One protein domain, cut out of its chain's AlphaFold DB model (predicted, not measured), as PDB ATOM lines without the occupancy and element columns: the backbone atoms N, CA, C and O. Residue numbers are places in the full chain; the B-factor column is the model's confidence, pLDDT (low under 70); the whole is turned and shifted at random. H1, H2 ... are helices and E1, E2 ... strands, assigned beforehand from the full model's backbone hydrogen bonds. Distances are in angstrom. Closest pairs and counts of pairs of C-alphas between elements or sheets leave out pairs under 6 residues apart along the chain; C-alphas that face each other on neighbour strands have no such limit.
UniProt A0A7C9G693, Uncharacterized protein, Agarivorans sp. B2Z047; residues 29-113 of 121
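This is residues 29 to 113 of the 121 residues of an uncharacterized protein of Agarivorans sp. B2Z047 (UniProt A0A7C9G693). A small head, built on a three-stranded sheet, E2 E3 E4, has one long helix, H1, running out from it as an arm, of which residues 29 to 45 stick out free. In the head, the short helix H2 is beside edge strand E4, while the short strand E1 and a long unnamed stretch, residues 73 to 85, make the end away from the arm. The printed part has 85 residues, with two named helices and four named strands in the order H1 H2 E1 E2 E3 E4, of the mixed class; the sheet's order is E2 - E3 - E4, all antiparallel. The whole is loose, with a radius of gyration of the C-alphas of 17.0 A, and it spans 60 by 22 by 22 A, a length that the arm makes.

In the sheet, E2 is residues 86 to 90, 13.5 A long, E3 is residues 98 to 103, 16.9 A, and E4 is residues 109 to 113, 11.6 A, ending at C-alpha 113 at (31.334, 15.001, -16.880). H1 is residues 29 to 54, 37.5 A long, from C-alpha 29 at (69.049, -1.976, -4.980) to C-alpha 54 at (40.669, 17.383, -19.928). H2 is residues 59 to 65, 9.9 A, and E1 is residues 70 to 72, 5.7 A.

E2, E3 and E4 form a meander, each strand the antiparallel neighbour of the one before. E2 and E3 are a hairpin at 151 degrees, with N 87 and O 102 within hydrogen-bond range at 2.9 A. E3 and E4 are a hairpin at 149 degrees, with N 101 and O 111 at 2.9 A. H2 is on the sheet but over none of its strands; its closest C-alphas to E4 are those of Leu 59 and Trp 111, 5.7 A apart. H1 only grazes the sheet, with residues 50 to 54; its closest C-alphas to E4 are those of Trp 53 and Arg 112, 6.8 A apart. E1 pairs with no named strand, but its residues pair antiparallel with residues 75 to 76. The closest C-alphas of H2 and E1 are those of Gln 63 and Thr 70, 6.4 A apart. E1 is apart from H1, E3 and E4, among others. In H1 and H2 every O i to N i+4 pair is within hydrogen-bond range.

The two C-alphas farthest apart, those of Phe 29 and Glu 71, are 60.2 A apart. Without residues 29 to 45 the body has 68 residues and spans 34 by 21 by 19 A. The printed part has no cut. The link from E1 to E2, 13 residues, is long. The mean pLDDT of the printed part is 89.8, and Ala 73 is the one printed residue under 70.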
ATOM      1  N   PHE A  29      68.889  -3.151  -4.124       88.06
ATOM      2  CA  PHE A  29      69.049  -1.976  -4.980       88.06
ATOM      3  C   PHE A  29      68.342  -2.144  -6.331       88.06
ATOM      4  O   PHE A  29      67.630  -1.246  -6.774       88.06
ATOM      5  N   GLN A  30      68.453  -3.319  -6.954       86.94
ATOM      6  CA  GLN A  30      67.746  -3.618  -8.196       86.94
ATOM      7  C   GLN A  30      66.219  -3.629  -8.007       86.94
ATOM      8  O   GLN A  30      65.503  -3.087  -8.845       86.94
ATOM      9  N   LEU A  31      65.708  -4.173  -6.894       91.75
ATOM     10  CA  LEU A  31      64.280  -4.109  -6.557       91.75
ATOM     11  C   LEU A  31      63.805  -2.670  -6.317       91.75
ATOM     12  O   LEU A  31      62.736  -2.302  -6.798       91.75
ATOM     13  N   LEU A  32      64.600  -1.843  -5.632       93.94
ATOM     14  CA  LEU A  32      64.288  -0.429  -5.414       93.94
ATOM     15  C   LEU A  32      64.194   0.341  -6.735       93.94
ATOM     16  O   LEU A  32      63.262   1.122  -6.911       93.94
ATOM     17  N   LEU A  33      65.100   0.092  -7.686       94.38
ATOM     18  CA  LEU A  33      65.037   0.709  -9.015       94.38
ATOM     19  C   LEU A  33      63.794   0.274  -9.801       94.38
ATOM     20  O   LEU A  33      63.162   1.107 -10.446       94.38
ATOM     21  N   ILE A  34      63.416  -1.006  -9.725       94.94
ATOM     22  CA  ILE A  34      62.197  -1.512 -10.373       94.94
ATOM     23  C   ILE A  34      60.953  -0.860  -9.758       94.94
ATOM     24  O   ILE A  34      60.086  -0.395 -10.496       94.94
ATOM     25  N   LEU A  35      60.876  -0.783  -8.426       96.12
ATOM     26  CA  LEU A  35      59.770  -0.125  -7.727       96.12
ATOM     27  C   LEU A  35      59.688   1.363  -8.081       96.12
ATOM     28  O   LEU A  35      58.610   1.848  -8.412       96.12
ATOM     29  N   LEU A  36      60.819   2.073  -8.083       95.81
ATOM     30  CA  LEU A  36      60.874   3.480  -8.479       95.81
ATOM     31  C   LEU A  36      60.399   3.669  -9.926       95.81
ATOM     32  O   LEU A  36      59.577   4.542 -10.196       95.81
ATOM     33  N   GLY A  37      60.867   2.821 -10.844       95.31
ATOM     34  CA  GLY A  37      60.428   2.831 -12.238       95.31
ATOM     35  C   GLY A  37      58.923   2.600 -12.377       95.31
ATOM     36  O   GLY A  37      58.251   3.342 -13.091       95.31
ATOM     37  N   ALA A  38      58.368   1.627 -11.649       94.81
ATOM     38  CA  ALA A  38      56.933   1.349 -11.647       94.81
ATOM     39  C   ALA A  38      56.114   2.544 -11.135       94.81
ATOM     40  O   ALA A  38      55.107   2.899 -11.747       94.81
ATOM     41  N   VAL A  39      56.569   3.204 -10.065       94.50
ATOM     42  CA  VAL A  39      55.924   4.404  -9.514       94.50
ATOM     43  C   VAL A  39      55.934   5.549 -10.530       94.50
ATOM     44  O   VAL A  39      54.888   6.138 -10.797       94.50
ATOM     45  N   VAL A  40      57.079   5.836 -11.157       94.06
ATOM     46  CA  VAL A  40      57.178   6.887 -12.186       94.06
ATOM     47  C   VAL A  40      56.253   6.596 -13.369       94.06
ATOM     48  O   VAL A  40      55.532   7.487 -13.824       94.06
ATOM     49  N   LEU A  41      56.221   5.349 -13.851       92.38
ATOM     50  CA  LEU A  41      55.325   4.948 -14.938       92.38
ATOM     51  C   LEU A  41      53.853   5.088 -14.546       92.38
ATOM     52  O   LEU A  41      53.055   5.562 -15.352       92.38
ATOM     53  N   PHE A  42      53.491   4.714 -13.319       89.69
ATOM     54  CA  PHE A  42      52.134   4.858 -12.805       89.69
ATOM     55  C   PHE A  42      51.679   6.324 -12.814       89.69
ATOM     56  O   PHE A  42      50.634   6.639 -13.388       89.69
ATOM     57  N   PHE A  43      52.491   7.234 -12.270       87.56
ATOM     58  CA  PHE A  43      52.170   8.665 -12.258       87.56
ATOM     59  C   PHE A  43      52.109   9.269 -13.664       87.56
ATOM     60  O   PHE A  43      51.182  10.020 -13.959       87.56
ATOM     61  N   ASN A  44      53.032   8.904 -14.558       88.88
ATOM     62  CA  ASN A  44      53.013   9.400 -15.934       88.88
ATOM     63  C   ASN A  44      51.753   8.935 -16.692       88.88
ATOM     64  O   ASN A  44      51.121   9.711 -17.412       88.88
ATOM     65  N   ARG A  45      51.326   7.681 -16.488       85.94
ATOM     66  CA  ARG A  45      50.070   7.175 -17.066       85.94
ATOM     67  C   ARG A  45      48.856   7.930 -16.531       85.94
ATOM     68  O   ARG A  45      48.018   8.334 -17.332       85.94
ATOM     69  N   ARG A  46      48.782   8.149 -15.216       85.94
ATOM     70  CA  ARG A  46      47.708   8.922 -14.565       85.94
ATOM     71  C   ARG A  46      47.590  10.330 -15.145       85.94
ATOM     72  O   ARG A  46      46.510  10.748 -15.554       85.94
ATOM     73  N   ASP A  47      48.714  11.028 -15.241       86.75
ATOM     74  CA  ASP A  47      48.794  12.385 -15.777       86.75
ATOM     75  C   ASP A  47      48.416  12.439 -17.273       86.75
ATOM     76  O   ASP A  47      47.653  13.299 -17.721       86.75
ATOM     77  N   SER A  48      48.845  11.447 -18.060       87.38
ATOM     78  CA  SER A  48      48.417  11.311 -19.455       87.38
ATOM     79  C   SER A  48      46.906  11.094 -19.592       87.38
ATOM     80  O   SER A  48      46.278  11.735 -20.439       87.38
ATOM     81  N   SER A  49      46.310  10.217 -18.779       86.81
ATOM     82  CA  SER A  49      44.860   9.985 -18.781       86.81
ATOM     83  C   SER A  49      44.095  11.254 -18.412       86.81
ATOM     84  O   SER A  49      43.130  11.605 -19.089       86.81
ATOM     85  N   GLN A  50      44.572  11.999 -17.412       88.50
ATOM     86  CA  GLN A  50      43.984  13.277 -17.018       88.50
ATOM     87  C   GLN A  50      44.034  14.313 -18.147       88.50
ATOM     88  O   GLN A  50      43.036  14.983 -18.400       88.50
ATOM     89  N   ARG A  51      45.152  14.422 -18.873       90.19
ATOM     90  CA  ARG A  51      45.254  15.319 -20.038       90.19
ATOM     91  C   ARG A  51      44.316  14.932 -21.175       90.19
ATOM     92  O   ARG A  51      43.761  15.806 -21.835       90.19
ATOM     93  N   VAL A  52      44.175  13.638 -21.463       89.69
ATOM     94  CA  VAL A  52      43.236  13.156 -22.490       89.69
ATOM     95  C   VAL A  52      41.811  13.512 -22.089       89.69
ATOM     96  O   VAL A  52      41.089  14.092 -22.894       89.69
ATOM     97  N   TRP A  53      41.453  13.249 -20.834       91.44
ATOM     98  CA  TRP A  53      40.147  13.579 -20.288       91.44
ATOM     99  C   TRP A  53      39.865  15.085 -20.324       91.44
ATOM    100  O   TRP A  53      38.811  15.496 -20.792       91.44
ATOM    101  N   ALA A  54      40.825  15.927 -19.934       90.69
ATOM    102  CA  ALA A  54      40.669  17.383 -19.928       90.69
ATOM    103  C   ALA A  54      40.490  17.995 -21.330       90.69
ATOM    104  O   ALA A  54      39.967  19.100 -21.449       90.69
ATOM    105  N   ARG A  55      40.912  17.294 -22.393       91.94
ATOM    106  CA  ARG A  55      40.691  17.718 -23.786       91.94
ATOM    107  C   ARG A  55      39.290  17.399 -24.301       91.94
ATOM    108  O   ARG A  55      38.906  17.944 -25.334       91.94
ATOM    109  N   LEU A  56      38.550  16.514 -23.632       92.62
ATOM    110  CA  LEU A  56      37.173  16.224 -24.017       92.62
ATOM    111  C   LEU A  56      36.285  17.447 -23.727       92.62
ATOM    112  O   LEU A  56      36.452  18.097 -22.688       92.62
ATOM    113  N   PRO A  57      35.336  17.763 -24.624       93.75
ATOM    114  CA  PRO A  57      34.372  18.829 -24.383       93.75
ATOM    115  C   PRO A  57      33.496  18.482 -23.178       93.75
ATOM    116  O   PRO A  57      33.295  17.306 -22.867       93.75
ATOM    117  N   THR A  58      32.956  19.492 -22.497       93.12
ATOM    118  CA  THR A  58      31.889  19.250 -21.516       93.12
ATOM    119  C   THR A  58      30.594  18.848 -22.227       93.12
ATOM    120  O   THR A  58      30.462  19.032 -23.438       93.12
ATOM    121  N   LEU A  59      29.625  18.303 -21.487       90.38
ATOM    122  CA  LEU A  59      28.312  17.952 -22.040       90.38
ATOM    123  C   LEU A  59      27.642  19.140 -22.752       90.38
ATOM    124  O   LEU A  59      27.164  19.001 -23.874       90.38
ATOM    125  N   ASN A  60      27.669  20.315 -22.120       90.31
ATOM    126  CA  ASN A  60      27.081  21.532 -22.673       90.31
ATOM    127  C   ASN A  60      27.830  21.990 -23.940       90.31
ATOM    128  O   ASN A  60      27.207  22.274 -24.963       90.31
ATOM    129  N   ASP A  61      29.169  21.958 -23.921       91.81
ATOM    130  CA  ASP A  61      29.972  22.284 -25.107       91.81
ATOM    131  C   ASP A  61      29.689  21.323 -26.269       91.81
ATOM    132  O   ASP A  61      29.663  21.733 -27.429       91.81
ATOM    133  N   TYR A  62      29.488  20.037 -25.969       91.88
ATOM    134  CA  TYR A  62      29.170  19.019 -26.964       91.88
ATOM    135  C   TYR A  62      27.792  19.266 -27.593       91.88
ATOM    136  O   TYR A  62      27.686  19.273 -28.818       91.88
ATOM    137  N   GLN A  63      26.766  19.541 -26.780       90.56
ATOM    138  CA  GLN A  63      25.416  19.877 -27.254       90.56
ATOM    139  C   GLN A  63      25.400  21.170 -28.076       90.56
ATOM    140  O   GLN A  63      24.770  21.231 -29.127       90.56
ATOM    141  N   THR A  64      26.148  22.185 -27.637       91.75
ATOM    142  CA  THR A  64      26.284  23.460 -28.354       91.75
ATOM    143  C   THR A  64      26.993  23.283 -29.698       91.75
ATOM    144  O   THR A  64      26.651  23.951 -30.672       91.75
ATOM    145  N   ARG A  65      27.985  22.387 -29.774       93.31
ATOM    146  CA  ARG A  65      28.736  22.122 -31.009       93.31
ATOM    147  C   ARG A  65      27.960  21.258 -32.009       93.31
ATOM    148  O   ARG A  65      28.177  21.432 -33.205       93.31
ATOM    149  N   TYR A  66      27.100  20.361 -31.530       91.19
ATOM    150  CA  TYR A  66      26.343  19.406 -32.350       91.19
ATOM    151  C   TYR A  66      24.851  19.395 -31.972       91.19
ATOM    152  O   TYR A  66      24.344  18.388 -31.454       91.19
ATOM    153  N   PRO A  67      24.124  20.504 -32.199       89.44
ATOM    154  CA  PRO A  67      22.709  20.597 -31.847       89.44
ATOM    155  C   PRO A  67      21.855  19.539 -32.565       89.44
ATOM    156  O   PRO A  67      20.909  19.020 -31.987       89.44
ATOM    157  N   GLU A  68      22.222  19.131 -33.781       89.00
ATOM    158  CA  GLU A  68      21.525  18.110 -34.573       89.00
ATOM    159  C   GLU A  68      21.603  16.689 -33.984       89.00
ATOM    160  O   GLU A  68      20.831  15.797 -34.354       89.00
ATOM    161  N   LYS A  69      22.550  16.454 -33.069       87.12
ATOM    162  CA  LYS A  69      22.729  15.168 -32.380       87.12
ATOM    163  C   LYS A  69      22.016  15.112 -31.032       87.12
ATOM    164  O   LYS A  69      22.046  14.067 -30.384       87.12
ATOM    165  N   THR A  70      21.365  16.200 -30.635       86.25
ATOM    166  CA  THR A  70      20.587  16.298 -29.401       86.25
ATOM    167  C   THR A  70      19.109  16.320 -29.781       86.25
ATOM    168  O   THR A  70      18.611  17.343 -30.239       86.25
ATOM    169  N   GLU A  71      18.422  15.181 -29.661       78.12
ATOM    170  CA  GLU A  71      16.974  15.118 -29.937       78.12
ATOM    171  C   GLU A  71      16.165  15.594 -28.729       78.12
ATOM    172  O   GLU A  71      15.279  16.428 -28.874       78.12
ATOM    173  N   ASP A  72      16.545  15.133 -27.536       75.25
ATOM    174  CA  ASP A  72      15.917  15.478 -26.263       75.25
ATOM    175  C   ASP A  72      16.981  15.831 -25.222       75.25
ATOM    176  O   ASP A  72      18.152  15.466 -25.350       75.25
ATOM    177  N   ALA A  73      16.564  16.459 -24.118       69.56
ATOM    178  CA  ALA A  73      17.452  16.795 -22.999       69.56
ATOM    179  C   ALA A  73      18.219  15.583 -22.427       69.56
ATOM    180  O   ALA A  73      19.254  15.769 -21.787       69.56
ATOM    181  N   ASN A  74      17.728  14.358 -22.659       70.94
ATOM    182  CA  ASN A  74      18.298  13.125 -22.121       70.94
ATOM    183  C   ASN A  74      18.861  12.164 -23.185       70.94
ATOM    184  O   ASN A  74      19.480  11.166 -22.821       70.94
ATOM    185  N   THR A  75      18.670  12.452 -24.478       82.81
ATOM    186  CA  THR A  75      19.058  11.552 -25.574       82.81
ATOM    187  C   THR A  75      20.046  12.260 -26.488       82.81
ATOM    188  O   THR A  75      19.685  13.140 -27.272       82.81
ATOM    189  N   ILE A  76      21.316  11.876 -26.369       89.00
ATOM    190  CA  ILE A  76      22.425  12.458 -27.126       89.00
ATOM    191  C   ILE A  76      23.041  11.373 -27.990       89.00
ATOM    192  O   ILE A  76      23.484  10.339 -27.488       89.00
ATOM    193  N   ARG A  77      23.104  11.631 -29.293       92.31
ATOM    194  CA  ARG A  77      23.668  10.700 -30.265       92.31
ATOM    195  C   ARG A  77      25.166  10.894 -30.452       92.31
ATOM    196  O   ARG A  77      25.732  11.986 -30.324       92.31
ATOM    197  N   CYS A  78      25.821   9.798 -30.797       94.06
ATOM    198  CA  CYS A  78      27.221   9.790 -31.168       94.06
ATOM    199  C   CYS A  78      27.438  10.511 -32.505       94.06
ATOM    200  O   CYS A  78      26.894  10.101 -33.525       94.06
ATOM    201  N   ILE A  79      28.337  11.498 -32.539       94.12
ATOM    202  CA  ILE A  79      28.724  12.198 -33.781       94.12
ATOM    203  C   ILE A  79      29.361  11.290 -34.846       94.12
ATOM    204  O   ILE A  79      29.428  11.672 -36.008       94.12
ATOM    205  N   HIS A  80      29.855  10.108 -34.460       93.56
ATOM    206  CA  HIS A  80      30.573   9.202 -35.361       93.56
ATOM    207  C   HIS A  80      29.699   8.099 -35.959       93.56
ATOM    208  O   HIS A  80      30.007   7.617 -37.044       93.56
ATOM    209  N   CYS A  81      28.665   7.648 -35.246       94.31
ATOM    210  CA  CYS A  81      27.866   6.486 -35.656       94.31
ATOM    211  C   CYS A  81      26.358   6.643 -35.443       94.31
ATOM    212  O   CYS A  81      25.623   5.693 -35.681       94.31
ATOM    213  N   ASP A  82      25.906   7.801 -34.953       92.25
ATOM    214  CA  ASP A  82      24.499   8.118 -34.689       92.25
ATOM    215  C   ASP A  82      23.765   7.214 -33.689       92.25
ATOM    216  O   ASP A  82      22.575   7.396 -33.451       92.25
ATOM    217  N   SER A  83      24.473   6.300 -33.021       93.25
ATOM    218  CA  SER A  83      23.911   5.545 -31.905       93.25
ATOM    219  C   SER A  83      23.647   6.449 -30.698       93.25
ATOM    220  O   SER A  83      24.438   7.342 -30.383       93.25
ATOM    221  N   ASP A  84      22.552   6.170 -30.006       91.06
ATOM    222  CA  ASP A  84      22.137   6.730 -28.718       91.06
ATOM    223  C   ASP A  84      22.711   5.959 -27.513       91.06
ATOM    224  O   ASP A  84      22.617   6.405 -26.370       91.06
ATOM    225  N   GLN A  85      23.346   4.807 -27.753       91.25
ATOM    226  CA  GLN A  85      23.915   3.978 -26.699       91.25
ATOM    227  C   GLN A  85      25.207   4.599 -26.178       91.25
ATOM    228  O   GLN A  85      26.264   4.549 -26.823       91.25
ATOM    229  N   THR A  86      25.127   5.161 -24.976       91.19
ATOM    230  CA  THR A  86      26.255   5.784 -24.288       91.19
ATOM    231  C   THR A  86      26.460   5.174 -22.907       91.19
ATOM    232  O   THR A  86      25.535   4.650 -22.290       91.19
ATOM    233  N   TRP A  87      27.704   5.196 -22.439       90.75
ATOM    234  CA  TRP A  87      28.080   4.707 -21.120       90.75
ATOM    235  C   TRP A  87      29.050   5.664 -20.442       90.75
ATOM    236  O   TRP A  87      29.941   6.218 -21.090       90.75
ATOM    237  N   GLU A  88      28.892   5.836 -19.131       90.31
ATOM    238  CA  GLU A  88      29.777   6.657 -18.307       90.31
ATOM    239  C   GLU A  88      30.840   5.776 -17.631       90.31
ATOM    240  O   GLU A  88      30.535   4.903 -16.815       90.31
ATOM    241  N   TYR A  89      32.113   6.020 -17.939       86.69
ATOM    242  CA  TYR A  89      33.246   5.373 -17.277       86.69
ATOM    243  C   TYR A  89      33.920   6.346 -16.312       86.69
ATOM    244  O   TYR A  89      34.058   7.532 -16.603       86.69
ATOM    245  N   GLY A  90      34.350   5.849 -15.150       87.69
ATOM    246  CA  GLY A  90      35.274   6.599 -14.296       87.69
ATOM    247  C   GLY A  90      36.694   6.531 -14.862       87.69
ATOM    248  O   GLY A  90      37.095   5.490 -15.380       87.69
ATOM    249  N   LEU A  91      37.446   7.631 -14.773       85.69
ATOM    250  CA  LEU A  91      38.757   7.753 -15.422       85.69
ATOM    251  C   LEU A  91      39.802   6.756 -14.889       85.69
ATOM    252  O   LEU A  91      40.580   6.202 -15.665       85.69
ATOM    253  N   GLU A  92      39.840   6.531 -13.574       84.00
ATOM    254  CA  GLU A  92      40.788   5.595 -12.944       84.00
ATOM    255  C   GLU A  92      40.119   4.499 -12.111       84.00
ATOM    256  O   GLU A  92      40.701   3.440 -11.889       84.00
ATOM    257  N   SER A  93      38.910   4.758 -11.619       82.81
ATOM    258  CA  SER A  93      38.161   3.861 -10.745       82.81
ATOM    259  C   SER A  93      36.668   4.058 -10.962       82.81
ATOM    260  O   SER A  93      36.224   5.127 -11.374       82.81
ATOM    261  N   LEU A  94      35.869   3.049 -10.613       78.69
ATOM    262  CA  LEU A  94      34.406   3.141 -10.622       78.69
ATOM    263  C   LEU A  94      33.874   4.272  -9.726       78.69
ATOM    264  O   LEU A  94      32.795   4.798 -10.000       78.69
ATOM    265  N   MET A  95      34.641   4.656  -8.701       80.38
ATOM    266  CA  MET A  95      34.317   5.727  -7.748       80.38
ATOM    267  C   MET A  95      34.969   7.074  -8.097       80.38
ATOM    268  O   MET A  95      34.927   8.000  -7.293       80.38
ATOM    269  N   ASP A  96      35.604   7.199  -9.266       83.38
ATOM    270  CA  ASP A  96      36.162   8.477  -9.712       83.38
ATOM    271  C   ASP A  96      35.028   9.450 -10.075       83.38
ATOM    272  O   ASP A  96      34.085   9.094 -10.785       83.38
ATOM    273  N   HIS A  97      35.131  10.687  -9.591       84.69
ATOM    274  CA  HIS A  97      34.203  11.776  -9.910       84.69
ATOM    275  C   HIS A  97      34.396  12.276 -11.347       84.69
ATOM    276  O   HIS A  97      33.472  12.819 -11.956       84.69
ATOM    277  N   ARG A  98      35.595  12.074 -11.909       89.81
ATOM    278  CA  ARG A  98      35.911  12.389 -13.303       89.81
ATOM    279  C   ARG A  98      35.365  11.275 -14.181       89.81
ATOM    280  O   ARG A  98      35.949  10.191 -14.274       89.81
ATOM    281  N   ARG A  99      34.234  11.554 -14.822       91.12
ATOM    282  CA  ARG A  99      33.550  10.640 -15.732       91.12
ATOM    283  C   ARG A  99      33.843  11.022 -17.179       91.12
ATOM    284  O   ARG A  99      33.915  12.205 -17.524       91.12
ATOM    285  N   GLU A 100      34.012  10.028 -18.037       92.25
ATOM    286  CA  GLU A 100      33.977  10.188 -19.492       92.25
ATOM    287  C   GLU A 100      32.796   9.410 -20.066       92.25
ATOM    288  O   GLU A 100      32.538   8.275 -19.667       92.25
ATOM    289  N   CYS A 101      32.084  10.024 -21.005       92.31
ATOM    290  CA  CYS A 101      30.994   9.383 -21.723       92.31
ATOM    291  C   CYS A 101      31.515   8.825 -23.044       92.31
ATOM    292  O   CYS A 101      32.165   9.527 -23.827       92.31
ATOM    293  N   VAL A 102      31.225   7.553 -23.291       93.31
ATOM    294  CA  VAL A 102      31.702   6.795 -24.446       93.31
ATOM    295  C   VAL A 102      30.508   6.194 -25.171       93.31
ATOM    296  O   VAL A 102      29.553   5.748 -24.541       93.31
ATOM    297  N   CYS A 103      30.552   6.166 -26.499       95.00
ATOM    298  CA  CYS A 103      29.561   5.440 -27.284       95.00
ATOM    299  C   CYS A 103      29.823   3.931 -27.210       95.00
ATOM    300  O   CYS A 103      30.926   3.486 -27.527       95.00
ATOM    301  N   LEU A 104      28.815   3.134 -26.861       94.50
ATOM    302  CA  LEU A 104      28.949   1.674 -26.795       94.50
ATOM    303  C   LEU A 104      29.005   1.015 -28.178       94.50
ATOM    304  O   LEU A 104      29.630  -0.031 -28.324       94.50
ATOM    305  N   ALA A 105      28.407   1.636 -29.197       94.44
ATOM    306  CA  ALA A 105      28.412   1.095 -30.554       94.44
ATOM    307  C   ALA A 105      29.784   1.233 -31.239       94.44
ATOM    308  O   ALA A 105      30.262   0.288 -31.860       94.44
ATOM    309  N   CYS A 106      30.434   2.399 -31.126       95.00
ATOM    310  CA  CYS A 106      31.698   2.676 -31.823       95.00
ATOM    311  C   CYS A 106      32.919   2.845 -30.904       95.00
ATOM    312  O   CYS A 106      34.026   3.055 -31.399       95.00
ATOM    313  N   GLY A 107      32.740   2.825 -29.581       92.44
ATOM    314  CA  GLY A 107      33.817   2.956 -28.593       92.44
ATOM    315  C   GLY A 107      34.457   4.346 -28.491       92.44
ATOM    316  O   GLY A 107      35.461   4.503 -27.795       92.44
ATOM    317  N   HIS A 108      33.929   5.362 -29.179       94.25
ATOM    318  CA  HIS A 108      34.510   6.707 -29.159       94.25
ATOM    319  C   HIS A 108      34.113   7.480 -27.899       94.25
ATOM    320  O   HIS A 108      32.954   7.458 -27.484       94.25
ATOM    321  N   ARG A 109      35.079   8.203 -27.325       93.50
ATOM    322  CA  ARG A 109      34.872   9.137 -26.208       93.50
ATOM    323  C   ARG A 109      34.253  10.418 -26.749       93.50
ATOM    324  O   ARG A 109      34.779  10.984 -27.704       93.50
ATOM    325  N   LEU A 110      33.162  10.862 -26.143       93.81
ATOM    326  CA  LEU A 110      32.351  11.954 -26.675       93.81
ATOM    327  C   LEU A 110      32.527  13.232 -25.856       93.81
ATOM    328  O   LEU A 110      32.966  14.252 -26.385       93.81
ATOM    329  N   TRP A 111      32.240  13.167 -24.557       93.69
ATOM    330  CA  TRP A 111      32.339  14.306 -23.645       93.69
ATOM    331  C   TRP A 111      32.771  13.867 -22.245       93.69
ATOM    332  O   TRP A 111      32.745  12.682 -21.899       93.69
ATOM    333  N   ARG A 112      33.178  14.843 -21.433       93.75
ATOM    334  CA  ARG A 112      33.485  14.664 -20.012       93.75
ATOM    335  C   ARG A 112      32.364  15.184 -19.123       93.75
ATOM    336  O   ARG A 112      31.649  16.122 -19.487       93.75
ATOM    337  N   LYS A 113      32.259  14.597 -17.936       89.81
ATOM    338  CA  LYS A 113      31.334  15.001 -16.880       89.81
ATOM    339  C   LYS A 113      32.060  14.949 -15.542       89.81
ATOM    340  O   LYS A 113      32.774  13.994 -15.246       89.81
TER     341      LYS A 113